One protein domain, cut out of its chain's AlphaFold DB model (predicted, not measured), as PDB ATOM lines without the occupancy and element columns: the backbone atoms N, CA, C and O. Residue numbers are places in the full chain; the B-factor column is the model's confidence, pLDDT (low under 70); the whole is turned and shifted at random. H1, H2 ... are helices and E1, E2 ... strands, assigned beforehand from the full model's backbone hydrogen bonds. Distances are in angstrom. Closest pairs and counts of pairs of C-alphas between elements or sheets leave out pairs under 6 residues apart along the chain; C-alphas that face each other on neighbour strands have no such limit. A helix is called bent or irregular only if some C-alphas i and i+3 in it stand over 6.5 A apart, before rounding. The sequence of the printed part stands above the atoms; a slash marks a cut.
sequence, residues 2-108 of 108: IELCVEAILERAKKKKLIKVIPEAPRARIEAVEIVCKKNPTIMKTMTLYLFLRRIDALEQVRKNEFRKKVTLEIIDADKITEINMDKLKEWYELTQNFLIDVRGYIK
ATOM      1  N   ILE A   2     272.736 194.055 220.222       91.25
ATOM      2  CA  ILE A   2     271.598 193.700 219.345       91.25
ATOM      3  C   ILE A   2     271.373 194.759 218.251       91.25
ATOM      4  O   ILE A   2     271.271 194.395 217.086       91.25
ATOM      5  N   GLU A   3     271.438 196.050 218.584       91.25
ATOM      6  CA  GLU A   3     271.404 197.161 217.612       91.25
ATOM      7  C   GLU A   3     272.386 197.029 216.454       91.25
ATOM      8  O   GLU A   3     272.002 197.195 215.300       91.25
ATOM      9  N   LEU A   4     273.643 196.700 216.757       92.94
ATOM     10  CA  LEU A   4     274.684 196.558 215.743       92.94
ATOM     11  C   LEU A   4     274.383 195.369 214.825       92.94
ATOM     12  O   LEU A   4     274.601 195.429 213.620       92.94
ATOM     13  N   CYS A   5     273.839 194.288 215.390       94.38
ATOM     14  CA  CYS A   5     273.393 193.134 214.619       94.38
ATOM     15  C   CYS A   5     272.199 193.477 213.718       94.38
ATOM     16  O   CYS A   5     272.209 193.108 212.547       94.38
ATOM     17  N   VAL A   6     271.201 194.202 214.233       94.12
ATOM     18  CA  VAL A   6     270.044 194.689 213.460       94.12
ATOM     19  C   VAL A   6     270.512 195.544 212.286       94.12
ATOM     20  O   VAL A   6     270.102 195.315 211.150       94.12
ATOM     21  N   GLU A   7     271.421 196.482 212.536       94.25
ATOM     22  CA  GLU A   7     272.000 197.333 211.501       94.25
ATOM     23  C   GLU A   7     272.721 196.517 210.423       94.25
ATOM     24  O   GLU A   7     272.417 196.655 209.238       94.25
ATOM     25  N   ALA A   8     273.581 195.579 210.820       95.06
ATOM     26  CA  ALA A   8     274.307 194.733 209.879       95.06
ATOM     27  C   ALA A   8     273.385 193.822 209.040       95.06
ATOM     28  O   ALA A   8     273.632 193.618 207.845       95.06
ATOM     29  N   ILE A   9     272.295 193.298 209.621       94.94
ATOM     30  CA  ILE A   9     271.265 192.550 208.878       94.94
ATOM     31  C   ILE A   9     270.621 193.450 207.823       94.94
ATOM     32  O   ILE A   9     270.524 193.054 206.660       94.94
ATOM     33  N   LEU A  10     270.200 194.661 208.203       94.62
ATOM     34  CA  LEU A  10     269.528 195.600 207.302       94.62
ATOM     35  C   LEU A  10     270.457 196.074 206.177       94.62
ATOM     36  O   LEU A  10     270.041 196.135 205.019       94.62
ATOM     37  N   GLU A  11     271.733 196.324 206.467       94.75
ATOM     38  CA  GLU A  11     272.734 196.629 205.443       94.75
ATOM     39  C   GLU A  11     272.900 195.485 204.439       94.75
ATOM     40  O   GLU A  11     272.906 195.704 203.222       94.75
ATOM     41  N   ARG A  12     273.011 194.243 204.927       94.50
ATOM     42  CA  ARG A  12     273.110 193.055 204.072       94.50
ATOM     43  C   ARG A  12     271.836 192.864 203.249       94.50
ATOM     44  O   ARG A  12     271.928 192.549 202.062       94.50
ATOM     45  N   ALA A  13     270.665 193.104 203.835       93.94
ATOM     46  CA  ALA A  13     269.376 193.032 203.158       93.94
ATOM     47  C   ALA A  13     269.255 194.081 202.041       93.94
ATOM     48  O   ALA A  13     268.809 193.751 200.938       93.94
ATOM     49  N   LYS A  14     269.724 195.313 202.280       94.06
ATOM     50  CA  LYS A  14     269.796 196.378 201.266       94.06
ATOM     51  C   LYS A  14     270.742 195.994 200.126       94.06
ATOM     52  O   LYS A  14     270.371 196.109 198.961       94.06
ATOM     53  N   LYS A  15     271.929 195.455 200.441       92.94
ATOM     54  CA  LYS A  15     272.887 194.944 199.437       92.94
ATOM     55  C   LYS A  15     272.289 193.815 198.590       92.94
ATOM     56  O   LYS A  15     272.486 193.788 197.381       92.94
ATOM     57  N   LYS A  16     271.501 192.925 199.204       92.19
ATOM     58  CA  LYS A  16     270.748 191.851 198.528       92.19
ATOM     59  C   LYS A  16     269.457 192.336 197.842       92.19
ATOM     60  O   LYS A  16     268.724 191.512 197.307       92.19
ATOM     61  N   LYS A  17     269.176 193.647 197.843       91.88
ATOM     62  CA  LYS A  17     267.968 194.278 197.276       91.88
ATOM     63  C   LYS A  17     266.642 193.752 197.854       91.88
ATOM     64  O   LYS A  17     265.605 193.872 197.210       91.88
ATOM     65  N   LEU A  18     266.659 193.199 199.071       90.50
ATOM     66  CA  LEU A  18     265.449 192.751 199.778       90.50
ATOM     67  C   LEU A  18     264.643 193.933 200.332       90.50
ATOM     68  O   LEU A  18     263.426 193.849 200.460       90.50
ATOM     69  N   ILE A  19     265.327 195.036 200.637       91.19
ATOM     70  CA  ILE A  19     264.736 196.305 201.062       91.19
ATOM     71  C   ILE A  19     265.305 197.441 200.211       91.19
ATOM     72  O   ILE A  19     266.468 197.401 199.807       91.19
ATOM     73  N   LYS A  20     264.489 198.465 199.936       87.31
ATOM     74  CA  LYS A  20     264.917 199.648 199.165       87.31
ATOM     75  C   LYS A  20     265.669 200.654 200.037       87.31
ATOM     76  O   LYS A  20     266.699 201.191 199.636       87.31
ATOM     77  N   VAL A  21     265.150 200.891 201.238       91.31
ATOM     78  CA  VAL A  21     265.641 201.894 202.188       91.31
ATOM     79  C   VAL A  21     265.704 201.254 203.571       91.31
ATOM     80  O   VAL A  21     264.873 200.408 203.899       91.31
ATOM     81  N   ILE A  22     266.714 201.628 204.354       91.25
ATOM     82  CA  ILE A  22     266.825 201.229 205.758       91.25
ATOM     83  C   ILE A  22     265.978 202.221 206.562       91.25
ATOM     84  O   ILE A  22     266.242 203.417 206.458       91.25
ATOM     85  N   PRO A  23     264.970 201.767 207.325       91.69
ATOM     86  CA  PRO A  23     264.165 202.665 208.143       91.69
ATOM     87  C   PRO A  23     265.011 203.386 209.200       91.69
ATOM     88  O   PRO A  23     265.933 202.796 209.767       91.69
ATOM     89  N   GLU A  24     264.667 204.640 209.496       88.50
ATOM     90  CA  GLU A  24     265.314 205.425 210.559       88.50
ATOM     91  C   GLU A  24     264.710 205.125 211.935       88.50
ATOM     92  O   GLU A  24     265.423 204.994 212.930       88.50
ATOM     93  N   ALA A  25     263.384 204.960 211.995       89.56
ATOM     94  CA  ALA A  25     262.680 204.714 213.244       89.56
ATOM     95  C   ALA A  25     263.068 203.343 213.844       89.56
ATOM     96  O   ALA A  25     262.984 202.329 213.144       89.56
ATOM     97  N   PRO A  26     263.410 203.258 215.148       86.56
ATOM     98  CA  PRO A  26     263.875 202.010 215.756       86.56
ATOM     99  C   PRO A  26     262.882 200.853 215.635       86.56
ATOM    100  O   PRO A  26     263.271 199.722 215.364       86.56
ATOM    101  N   ARG A  27     261.585 201.136 215.783       89.00
ATOM    102  CA  ARG A  27     260.539 200.117 215.657       89.00
ATOM    103  C   ARG A  27     260.401 199.610 214.220       89.00
ATOM    104  O   ARG A  27     260.359 198.405 214.007       89.00
ATOM    105  N   ALA A  28     260.462 200.514 213.245       91.62
ATOM    106  CA  ALA A  28     260.435 200.148 211.831       91.62
ATOM    107  C   ALA A  28     261.674 199.329 211.416       91.62
ATOM    108  O   ALA A  28     261.579 198.457 210.556       91.62
ATOM    109  N   ARG A  29     262.840 199.563 212.042       93.62
ATOM    110  CA  ARG A  29     264.038 198.723 211.843       93.62
ATOM    111  C   ARG A  29     263.797 197.282 212.295       93.62
ATOM    112  O   ARG A  29     264.153 196.362 211.564       93.62
ATOM    113  N   ILE A  30     263.177 197.094 213.461       93.69
ATOM    114  CA  ILE A  30     262.833 195.768 213.992       93.69
ATOM    115  C   ILE A  30     261.857 195.054 213.053       93.69
ATOM    116  O   ILE A  30     262.132 193.936 212.628       93.69
ATOM    117  N   GLU A  31     260.774 195.724 212.655       93.00
ATOM    118  CA  GLU A  31     259.774 195.169 211.732       93.00
ATOM    119  C   GLU A  31     260.402 194.766 210.387       93.00
ATOM    120  O   GLU A  31     260.123 193.693 209.847       93.00
ATOM    121  N   ALA A  32     261.325 195.577 209.861       94.31
ATOM    122  CA  ALA A  32     262.062 195.237 208.649       94.31
ATOM    123  C   ALA A  32     262.942 193.985 208.829       94.31
ATOM    124  O   ALA A  32     262.981 193.138 207.932       94.31
ATOM    125  N   VAL A  33     263.619 193.829 209.973       94.75
ATOM    126  CA  VAL A  33     264.382 192.608 210.287       94.75
ATOM    127  C   VAL A  33     263.460 191.398 210.381       94.75
ATOM    128  O   VAL A  33     263.777 190.358 209.807       94.75
ATOM    129  N   GLU A  34     262.310 191.526 211.035       93.31
ATOM    130  CA  GLU A  34     261.330 190.444 211.160       93.31
ATOM    131  C   GLU A  34     260.815 189.969 209.794       93.31
ATOM    132  O   GLU A  34     260.740 188.769 209.531       93.31
ATOM    133  N   ILE A  35     260.553 190.896 208.869       93.44
ATOM    134  CA  ILE A  35     260.133 190.568 207.499       93.44
ATOM    135  C   ILE A  35     261.253 189.847 206.736       93.44
ATOM    136  O   ILE A  35     261.016 188.814 206.096       93.44
ATOM    137  N   VAL A  36     262.478 190.376 206.795       93.88
ATOM    138  CA  VAL A  36     263.635 189.846 206.056       93.88
ATOM    139  C   VAL A  36     264.069 188.480 206.593       93.88
ATOM    140  O   VAL A  36     264.423 187.586 205.819       93.88
ATOM    141  N   CYS A  37     264.018 188.296 207.910       93.06
ATOM    142  CA  CYS A  37     264.480 187.106 208.614       93.06
ATOM    143  C   CYS A  37     263.333 186.209 209.100       93.06
ATOM    144  O   CYS A  37     263.568 185.347 209.941       93.06
ATOM    145  N   LYS A  38     262.128 186.318 208.521       92.81
ATOM    146  CA  LYS A  38     260.916 185.581 208.937       92.81
ATOM    147  C   LYS A  38     261.066 184.063 209.082       92.81
ATOM    148  O   LYS A  38     260.300 183.425 209.791       92.81
ATOM    149  N   LYS A  39     262.023 183.464 208.364       92.25
ATOM    150  CA  LYS A  39     262.300 182.019 208.398       92.25
ATOM    151  C   LYS A  39     263.195 181.602 209.568       92.25
ATOM    152  O   LYS A  39     263.323 180.409 209.816       92.25
ATOM    153  N   ASN A  40     263.837 182.552 210.248       93.25
ATOM    154  CA  ASN A  40     264.726 182.285 211.366       93.25
ATOM    155  C   ASN A  40     263.997 182.573 212.697       93.25
ATOM    156  O   ASN A  40     263.865 183.737 213.086       93.25
ATOM    157  N   PRO A  41     263.545 181.537 213.425       95.00
ATOM    158  CA  PRO A  41     262.804 181.722 214.669       95.00
ATOM    159  C   PRO A  41     263.649 182.344 215.791       95.00
ATOM    160  O   PRO A  41     263.097 183.040 216.642       95.00
ATOM    161  N   THR A  42     264.966 182.127 215.807       95.50
ATOM    162  CA  THR A  42     265.889 182.706 216.796       95.50
ATOM    163  C   THR A  42     265.920 184.226 216.686       95.50
ATOM    164  O   THR A  42     265.776 184.927 217.690       95.50
ATOM    165  N   ILE A  43     266.049 184.745 215.460       94.38
ATOM    166  CA  ILE A  43     266.054 186.188 215.188       94.38
ATOM    167  C   ILE A  43     264.716 186.798 215.606       94.38
ATOM    168  O   ILE A  43     264.711 187.767 216.359       94.38
ATOM    169  N   MET A  44     263.595 186.183 215.219       95.19
ATOM    170  CA  MET A  44     262.252 186.656 215.584       95.19
ATOM    171  C   MET A  44     262.053 186.733 217.105       95.19
ATOM    172  O   MET A  44     261.640 187.762 217.641       95.19
ATOM    173  N   LYS A  45     262.407 185.662 217.830       95.94
ATOM    174  CA  LYS A  45     262.316 185.629 219.299       95.94
ATOM    175  C   LYS A  45     263.203 186.693 219.945       95.94
ATOM    176  O   LYS A  45     262.793 187.315 220.923       95.94
ATOM    177  N   THR A  46     264.387 186.932 219.387       96.38
ATOM    178  CA  THR A  46     265.309 187.962 219.883       96.38
ATOM    179  C   THR A  46     264.770 189.368 219.639       96.38
ATOM    180  O   THR A  46     264.902 190.210 220.519       96.38
ATOM    181  N   MET A  47     264.112 189.631 218.504       95.81
ATOM    182  CA  MET A  47     263.451 190.918 218.242       95.81
ATOM    183  C   MET A  47     262.319 191.182 219.238       95.81
ATOM    184  O   MET A  47     262.234 192.270 219.808       95.81
ATOM    185  N   THR A  48     261.514 190.158 219.537       93.62
ATOM    186  CA  THR A  48     260.471 190.241 220.571       93.62
ATOM    187  C   THR A  48     261.069 190.523 221.952       93.62
ATOM    188  O   THR A  48     260.608 191.428 222.647       93.62
ATOM    189  N   LEU A  49     262.118 189.784 222.343       94.44
ATOM    190  CA  LEU A  49     262.828 190.008 223.605       94.44
ATOM    191  C   LEU A  49     263.414 191.421 223.662       94.44
ATOM    192  O   LEU A  49     263.283 192.107 224.667       94.44
ATOM    193  N   TYR A  50     264.025 191.880 222.577       94.31
ATOM    194  CA  TYR A  50     264.620 193.202 222.497       94.31
ATOM    195  C   TYR A  50     263.580 194.319 222.671       94.31
ATOM    196  O   TYR A  50     263.796 195.244 223.453       94.31
ATOM    197  N   LEU A  51     262.419 194.214 222.015       91.94
ATOM    198  CA  LEU A  51     261.316 195.159 222.205       91.94
ATOM    199  C   LEU A  51     260.790 195.155 223.644       91.94
ATOM    200  O   LEU A  51     260.487 196.221 224.176       91.94
ATOM    201  N   PHE A  52     260.700 193.979 224.272       91.56
ATOM    202  CA  PHE A  52     260.338 193.853 225.683       91.56
ATOM    203  C   PHE A  52     261.365 194.551 226.589       91.56
ATOM    204  O   PHE A  52     260.991 195.400 227.395       91.56
ATOM    205  N   LEU A  53     262.658 194.281 226.395       91.19
ATOM    206  CA  LEU A  53     263.738 194.899 227.168       91.19
ATOM    207  C   LEU A  53     263.785 196.422 226.994       91.19
ATOM    208  O   LEU A  53     264.076 197.127 227.949       91.19
ATOM    209  N   ARG A  54     263.447 196.961 225.815       89.69
ATOM    210  CA  ARG A  54     263.376 198.419 225.610       89.69
ATOM    211  C   ARG A  54     262.282 199.116 226.409       89.69
ATOM    212  O   ARG A  54     262.401 200.314 226.644       89.69
ATOM    213  N   ARG A  55     261.191 198.416 226.725       90.00
ATOM    214  CA  ARG A  55     260.058 198.991 227.465       90.00
ATOM    215  C   ARG A  55     260.055 198.618 228.942       90.00
ATOM    216  O   ARG A  55     259.248 199.171 229.673       90.00
ATOM    217  N   ILE A  56     260.936 197.714 229.375       89.56
ATOM    218  CA  ILE A  56     260.918 197.128 230.722       89.56
ATOM    219  C   ILE A  56     260.999 198.178 231.838       89.56
ATOM    220  O   ILE A  56     260.338 198.034 232.859       89.56
ATOM    221  N   ASP A  57     261.739 199.267 231.615       84.94
ATOM    222  CA  ASP A  57     261.891 200.357 232.585       84.94
ATOM    223  C   ASP A  57     260.602 201.169 232.780       84.94
ATOM    224  O   ASP A  57     260.423 201.802 233.815       84.94
ATOM    225  N   ALA A  58     259.701 201.149 231.793       88.31
ATOM    226  CA  ALA A  58     258.407 201.823 231.849       88.31
ATOM    227  C   ALA A  58     257.276 200.913 232.360       88.31
ATOM    228  O   ALA A  58     256.160 201.390 232.557       88.31
ATOM    229  N   LEU A  59     257.539 199.613 232.525       88.44
ATOM    230  CA  LEU A  59     256.562 198.642 233.008       88.44
ATOM    231  C   LEU A  59     256.582 198.563 234.535       88.44
ATOM    232  O   LEU A  59     257.592 198.860 235.173       88.44
ATOM    233  N   GLU A  60     255.464 198.143 235.122       86.12
ATOM    234  CA  GLU A  60     255.372 197.952 236.566       86.12
ATOM    235  C   GLU A  60     256.258 196.777 236.999       86.12
ATOM    236  O   GLU A  60     256.236 195.698 236.399       86.12
ATOM    237  N   GLN A  61     257.063 197.010 238.038       85.38
ATOM    238  CA  GLN A  61     258.068 196.069 238.519       85.38
ATOM    239  C   GLN A  61     257.799 195.701 239.974       85.38
ATOM    240  O   GLN A  61     257.903 196.544 240.867       85.38
ATOM    241  N   VAL A  62     257.539 194.422 240.232       83.25
ATOM    242  CA  VAL A  62     257.383 193.888 241.587       83.25
ATOM    243  C   VAL A  62     258.602 193.037 241.921       83.25
ATOM    244  O   VAL A  62     258.914 192.054 241.251       83.25
ATOM    245  N   ARG A  63     259.335 193.423 242.970       74.75
ATOM    246  CA  ARG A  63     260.485 192.656 243.464       74.75
ATOM    247  C   ARG A  63     260.031 191.710 244.565       74.75
ATOM    248  O   ARG A  63     259.676 192.162 245.653       74.75
ATOM    249  N   LYS A  64     260.106 190.402 244.317       68.56
ATOM    250  CA  LYS A  64     259.920 189.388 245.358       68.56
ATOM    251  C   LYS A  64     261.284 188.997 245.921       68.56
ATOM    252  O   LYS A  64     262.086 188.335 245.265       68.56
ATOM    253  N   ASN A  65     261.549 189.449 247.145       57.66
ATOM    254  CA  ASN A  65     262.710 189.030 247.923       57.66
ATOM    255  C   ASN A  65     262.310 187.826 248.778       57.66
ATOM    256  O   ASN A  65     261.764 187.996 249.868       57.66
ATOM    257  N   GLU A  66     262.576 186.609 248.307       53.09
ATOM    258  CA  GLU A  66     262.447 185.441 249.175       53.09
ATOM    259  C   GLU A  66     263.624 185.386 250.149       53.09
ATOM    260  O   GLU A  66     264.796 185.432 249.767       53.09
ATOM    261  N   PHE A  67     263.283 185.260 251.432       49.56
ATOM    262  CA  PHE A  67     264.155 185.345 252.606       49.56
ATOM    263  C   PHE A  67     265.380 184.407 252.561       49.56
ATOM    264  O   PHE A  67     266.301 184.566 253.361       49.56
ATOM    265  N   ARG A  68     265.443 183.450 251.619       57.09
ATOM    266  CA  ARG A  68     266.636 182.652 251.301       57.09
ATOM    267  C   ARG A  68     266.717 182.315 249.794       57.09
ATOM    268  O   ARG A  68     266.184 181.309 249.349       57.09
ATOM    269  N   LYS A  69     267.525 183.096 249.061       57.28
ATOM    270  CA  LYS A  69     268.301 182.731 247.844       57.28
ATOM    271  C   LYS A  69     267.689 182.770 246.431       57.28
ATOM    272  O   LYS A  69     268.421 182.421 245.505       57.28
ATOM    273  N   LYS A  70     266.489 183.291 246.178       59.88
ATOM    274  CA  LYS A  70     266.103 183.639 244.794       59.88
ATOM    275  C   LYS A  70     265.458 185.020 244.741       59.88
ATOM    276  O   LYS A  70     264.434 185.261 245.364       59.88
ATOM    277  N   VAL A  71     266.121 185.939 244.035       67.50
ATOM    278  CA  VAL A  71     265.535 187.226 243.651       67.50
ATOM    279  C   VAL A  71     264.762 186.969 242.369       67.50
ATOM    280  O   VAL A  71     265.356 186.554 241.372       67.50
ATOM    281  N   THR A  72     263.457 187.208 242.411       82.75
ATOM    282  CA  THR A  72     262.601 187.173 241.227       82.75
ATOM    283  C   THR A  72     262.056 188.575 241.002       82.75
ATOM    284  O   THR A  72     261.508 189.201 241.915       82.75
ATOM    285  N   LEU A  73     262.249 189.080 239.787       85.88
ATOM    286  CA  LEU A  73     261.655 190.326 239.324       85.88
ATOM    287  C   LEU A  73     260.422 189.984 238.494       85.88
ATOM    288  O   LEU A  73     260.532 189.289 237.490       85.88
ATOM    289  N   GLU A  74     259.262 190.468 238.901       88.81
ATOM    290  CA  GLU A  74     258.030 190.326 238.136       88.81
ATOM    291  C   GLU A  74     257.781 191.620 237.375       88.81
ATOM    292  O   GLU A  74     257.763 192.701 237.961       88.81
ATOM    293  N   ILE A  75     257.617 191.500 236.062       88.75
ATOM    294  CA  ILE A  75     257.228 192.604 235.193       88.75
ATOM    295  C   ILE A  75     255.765 192.415 234.824       88.75
ATOM    296  O   ILE A  75     255.410 191.381 234.250       88.75
ATOM    297  N   ILE A  76     254.941 193.409 235.137       87.44
ATOM    298  CA  ILE A  76     253.519 193.426 234.805       87.44
ATOM    299  C   ILE A  76     253.338 194.287 233.551       87.44
ATOM    300  O   ILE A  76     253.669 195.472 233.525       87.44
ATOM    301  N   ASP A  77     252.844 193.660 232.486       86.25
ATOM    302  CA  ASP A  77     252.558 194.281 231.193       86.25
ATOM    303  C   ASP A  77     251.087 194.024 230.849       86.25
ATOM    304  O   ASP A  77     250.741 192.972 230.298       86.25
ATOM    305  N   ALA A  78     250.217 194.956 231.250       82.81
ATOM    306  CA  ALA A  78     248.764 194.774 231.274       82.81
ATOM    307  C   ALA A  78     248.373 193.487 232.033       82.81
ATOM    308  O   ALA A  78     248.610 193.399 233.234       82.81
ATOM    309  N   ASP A  79     247.843 192.475 231.342       82.12
ATOM    310  CA  ASP A  79     247.423 191.197 231.941       82.12
ATOM    311  C   ASP A  79     248.526 190.125 231.939       82.12
ATOM    312  O   ASP A  79     248.300 188.974 232.328       82.12
ATOM    313  N   LYS A  80     249.732 190.456 231.458       86.88
ATOM    314  CA  LYS A  80     250.836 189.504 231.342       86.88
ATOM    315  C   LYS A  80     251.880 189.742 232.424       86.88
ATOM    316  O   LYS A  80     252.574 190.755 232.421       86.88
ATOM    317  N   ILE A  81     252.061 188.740 233.277       88.00
ATOM    318  CA  ILE A  81     253.140 188.707 234.265       88.00
ATOM    319  C   ILE A  81     254.330 187.960 233.664       88.00
ATOM    320  O   ILE A  81     254.203 186.827 233.193       88.00
ATOM    321  N   THR A  82     255.496 188.604 233.651       89.06
ATOM    322  CA  THR A  82     256.763 187.987 233.248       89.06
ATOM    323  C   THR A  82     257.676 187.881 234.458       89.06
ATOM    324  O   THR A  82     258.190 188.888 234.936       89.06
ATOM    325  N   GLU A  83     257.899 186.658 234.930       90.50
ATOM    326  CA  GLU A  83     258.856 186.379 236.000       90.50
ATOM    327  C   GLU A  83     260.279 186.270 235.439       90.50
ATOM    328  O   GLU A  83     260.576 185.459 234.556       90.50
ATOM    329  N   ILE A  84     261.175 187.096 235.967       89.88
ATOM    330  CA  ILE A  84     262.589 187.146 235.619       89.88
ATOM    331  C   ILE A  84     263.372 186.621 236.817       89.88
ATOM    332  O   ILE A  84     263.615 187.323 237.799       89.88
ATOM    333  N   ASN A  85     263.759 185.356 236.715       89.94
ATOM    334  CA  ASN A  85     264.637 184.665 237.647       89.94
ATOM    335  C   ASN A  85     265.928 184.228 236.924       89.94
ATOM    336  O   ASN A  85     266.112 184.479 235.731       89.94
ATOM    337  N   MET A  86     266.833 183.555 237.637       88.94
ATOM    338  CA  MET A  86     268.108 183.100 237.064       88.94
ATOM    339  C   MET A  86     267.946 182.145 235.875       88.94
ATOM    340  O   MET A  86     268.733 182.215 234.932       88.94
ATOM    341  N   ASP A  87     266.927 181.285 235.894       91.19
ATOM    342  CA  ASP A  87     266.666 180.341 234.806       91.19
ATOM    343  C   ASP A  87     266.211 181.094 233.548       91.19
ATOM    344  O   ASP A  87     266.742 180.874 232.459       91.19
ATOM    345  N   LYS A  88     265.335 182.095 233.713       91.75
ATOM    346  CA  LYS A  88     264.899 182.979 232.627       91.75
ATOM    347  C   LYS A  88     266.053 183.765 232.016       91.75
ATOM    348  O   LYS A  88     266.160 183.871 230.794       91.75
ATOM    349  N   LEU A  89     266.940 184.292 232.857       92.19
ATOM    350  CA  LEU A  89     268.133 185.000 232.396       92.19
ATOM    351  C   LEU A  89     269.065 184.075 231.606       92.19
ATOM    352  O   LEU A  89     269.635 184.500 230.601       92.19
ATOM    353  N   LYS A  90     269.182 182.806 232.012       94.31
ATOM    354  CA  LYS A  90     269.955 181.802 231.277       94.31
ATOM    355  C   LYS A  90     269.335 181.491 229.911       94.31
ATOM    356  O   LYS A  90     270.060 181.486 228.920       94.31
ATOM    357  N   GLU A  91     268.013 181.332 229.830       95.38
ATOM    358  CA  GLU A  91     267.306 181.170 228.549       95.38
ATOM    359  C   GLU A  91     267.560 182.354 227.603       95.38
ATOM    360  O   GLU A  91     267.834 182.172 226.416       95.38
ATOM    361  N   TRP A  92     267.483 183.585 228.115       95.69
ATOM    362  CA  TRP A  92     267.737 184.792 227.321       95.69
ATOM    363  C   TRP A  92     269.191 184.905 226.878       95.69
ATOM    364  O   TRP A  92     269.461 185.336 225.753       95.69
ATOM    365  N   TYR A  93     270.127 184.496 227.734       95.56
ATOM    366  CA  TYR A  93     271.536 184.418 227.382       95.56
ATOM    367  C   TYR A  93     271.760 183.440 226.222       95.56
ATOM    368  O   TYR A  93     272.339 183.825 225.208       95.56
ATOM    369  N   GLU A  94     271.241 182.214 226.320       97.06
ATOM    370  CA  GLU A  94     271.348 181.196 225.267       97.06
ATOM    371  C   GLU A  94     270.690 181.656 223.957       97.06
ATOM    372  O   GLU A  94     271.280 181.523 222.882       97.06
ATOM    373  N   LEU A  95     269.510 182.281 224.037       96.94
ATOM    374  CA  LEU A  95     268.838 182.874 222.880       96.94
ATOM    375  C   LEU A  95     269.713 183.937 222.203       96.94
ATOM    376  O   LEU A  95     269.851 183.935 220.979       96.94
ATOM    377  N   THR A  96     270.336 184.814 222.993       95.25
ATOM    378  CA  THR A  96     271.203 185.882 222.479       95.25
ATOM    379  C   THR A  96     272.470 185.314 221.835       95.25
ATOM    380  O   THR A  96     272.898 185.807 220.794       95.25
ATOM    381  N   GLN A  97     273.052 184.247 222.391       96.50
ATOM    382  CA  GLN A  97     274.203 183.567 221.783       96.50
ATOM    383  C   GLN A  97     273.844 182.941 220.431       96.50
ATOM    384  O   GLN A  97     274.539 183.170 219.439       96.50
ATOM    385  N   ASN A  98     272.724 182.218 220.363       96.25
ATOM    386  CA  ASN A  98     272.242 181.623 219.114       96.25
ATOM    387  C   ASN A  98     271.937 182.697 218.061       96.25
ATOM    388  O   ASN A  98     272.283 182.543 216.891       96.25
ATOM    389  N   PHE A  99     271.369 183.830 218.483       96.56
ATOM    390  CA  PHE A  99     271.155 184.981 217.613       96.56
ATOM    391  C   PHE A  99     272.460 185.493 216.992       96.56
ATOM    392  O   PHE A  99     272.508 185.720 215.786       96.56
ATOM    393  N   LEU A 100     273.538 185.633 217.770       95.44
ATOM    394  CA  LEU A 100     274.830 186.084 217.238       95.44
ATOM    395  C   LEU A 100     275.387 185.125 216.176       95.44
ATOM    396  O   LEU A 100     275.942 185.576 215.170       95.44
ATOM    397  N   ILE A 101     275.221 183.815 216.376       95.62
ATOM    398  CA  ILE A 101     275.633 182.787 215.411       95.62
ATOM    399  C   ILE A 101     274.839 182.934 214.107       95.62
ATOM    400  O   ILE A 101     275.434 183.009 213.028       95.62
ATOM    401  N   ASP A 102     273.518 183.050 214.210       94.88
ATOM    402  CA  ASP A 102     272.620 183.180 213.062       94.88
ATOM    403  C   ASP A 102     272.877 184.465 212.267       94.88
ATOM    404  O   ASP A 102     272.955 184.448 211.035       94.88
ATOM    405  N   VAL A 103     273.088 185.581 212.966       94.50
ATOM    406  CA  VAL A 103     273.428 186.867 212.349       94.50
ATOM    407  C   VAL A 103     274.770 186.793 211.634       94.50
ATOM    408  O   VAL A 103     274.888 187.235 210.489       94.50
ATOM    409  N   ARG A 104     275.780 186.172 212.252       93.81
ATOM    410  CA  ARG A 104     277.080 185.951 211.607       93.81
ATOM    411  C   ARG A 104     276.942 185.101 210.342       93.81
ATOM    412  O   ARG A 104     277.613 185.392 209.354       93.81
ATOM    413  N   GLY A 105     276.089 184.077 210.359       91.31
ATOM    414  CA  GLY A 105     275.776 183.260 209.183       91.31
ATOM    415  C   GLY A 105     275.069 184.044 208.074       91.31
ATOM    416  O   GLY A 105     275.363 183.842 206.901       91.31
ATOM    417  N   TYR A 106     274.186 184.976 208.434       89.69
ATOM    418  CA  TYR A 106     273.432 185.796 207.483       89.69
ATOM    419  C   TYR A 106     274.274 186.885 206.792       89.69
ATOM    420  O   TYR A 106     274.053 187.198 205.612       89.69
ATOM    421  N   ILE A 107     275.205 187.495 207.536       89.00
ATOM    422  CA  ILE A 107     276.042 188.608 207.058       89.00
ATOM    423  C   ILE A 107     277.150 188.127 206.112       89.00
ATOM    424  O   ILE A 107     277.485 188.866 205.182       89.00
ATOM    425  N   LYS A 108     277.685 186.913 206.318       77.38
ATOM    426  CA  LYS A 108     278.610 186.265 205.370       77.38
ATOM    427  C   LYS A 108     277.996 186.194 203.967       77.38
ATOM    428  O   LYS A 108     278.730 186.459 202.993       77.38
TER     429      LYS A 108
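AT A GLANCE: This is residues 2 to 108 of the 108 residues of an uncharacterized protein of Candidatus Woesearchaeota archaeon CG10_big_fil_rev_8_21_14_0_10_45_5 (UniProt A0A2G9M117). A long, loose rod has four helices toward one end and a small sheet of three strands, E1, E2 and E3, at the other. H3 starts on H4 and slants away from it toward the sheet, and H4 leads back from the sheet, so that H3, the sheet and H4 make a triangle; H1 and H2 pack beside the helices away from the sheet. The printed part has 107 residues, with four named helices and three strands in the order H1 H2 H3 E1 E2 E3 H4, and the class is mixed, helices and strands. The sheet's order is E1 - E2 - E3, all antiparallel. The whole is loose, with a radius of gyration of the C-alphas of 16.4 A and spans of 56 by 26 by 20 A.

IN THESE COORDINATES: H1 is residues 2 to 15, 20.0 A long, from C-alpha 2 at (271.598, 193.700, 219.345). H2 is residues 26 to 36. H3 is residues 41 to 58, 26.8 A long, and is irregular, with C-alphas 54 and 57 7.4 A apart. E1 is residues 60 to 65, beginning at C-alpha 60 at (255.372, 197.952, 236.566). E2 is residues 71 to 77, 19.3 A long, and E3 is residues 80 to 84. H4 is residues 86 to 107, 31.5 A long, and ends at C-alpha 107 at (276.042, 188.608, 207.058).

HOW THE PARTS SIT: H1 touches H2 at a steep tilt of 55 degrees; their closest C-alphas, of Leu 10 and Val 33, are 6.7 A apart. H1 touches H4, by residues 100 to 107 of H4 alone, at a shallow tilt of 24 degrees, the same way; their closest C-alphas, of Arg 12 and Ile 107, are 6.1 A apart. H2 and H3 form a helical hairpin, touching by residues 43 to 47 of H3 alone, with the closest C-alphas, of Glu 34 and Met 44, 5.9 A apart. Residues 42 to 46 of H3 touch residues 95 to 103 of H4 at a steep tilt of 53 degrees, opposite ways; the closest C-alphas, of Ile 43 and Phe 99, are 5.8 A apart. H2 and H4 are apart. H3 only grazes the sheet, with residues 52 to 58; its closest C-alpha to E2 is that of Ile 56, 7.4 A from that of Ile 75. H4 is only just on the sheet, with 5 pairs of C-alphas within 10 A, and only grazes it with residues 86 to 88. E1, E2 and E3 form a meander, each strand the antiparallel neighbour of the one before. Across the hairpin E1 and E2, N 62 and O 74 are within hydrogen-bond range at 2.9 A; across the hairpin E2 and E3, N 84 and O 73 are at 2.7 A. Every O i to N i+4 pair is within hydrogen-bond range in H1, H2 and H4, and 12 of 14 are in H3.

THE WHOLE: The two C-alphas farthest apart, of Lys 17 and Phe 67, are 56.2 A apart. The printed part has no cut and no long link; H1 to H2 is a short link of 10 residues, and the others are tight. The mean pLDDT of the printed part is 89.0, and residues 64 to 71 are under 70.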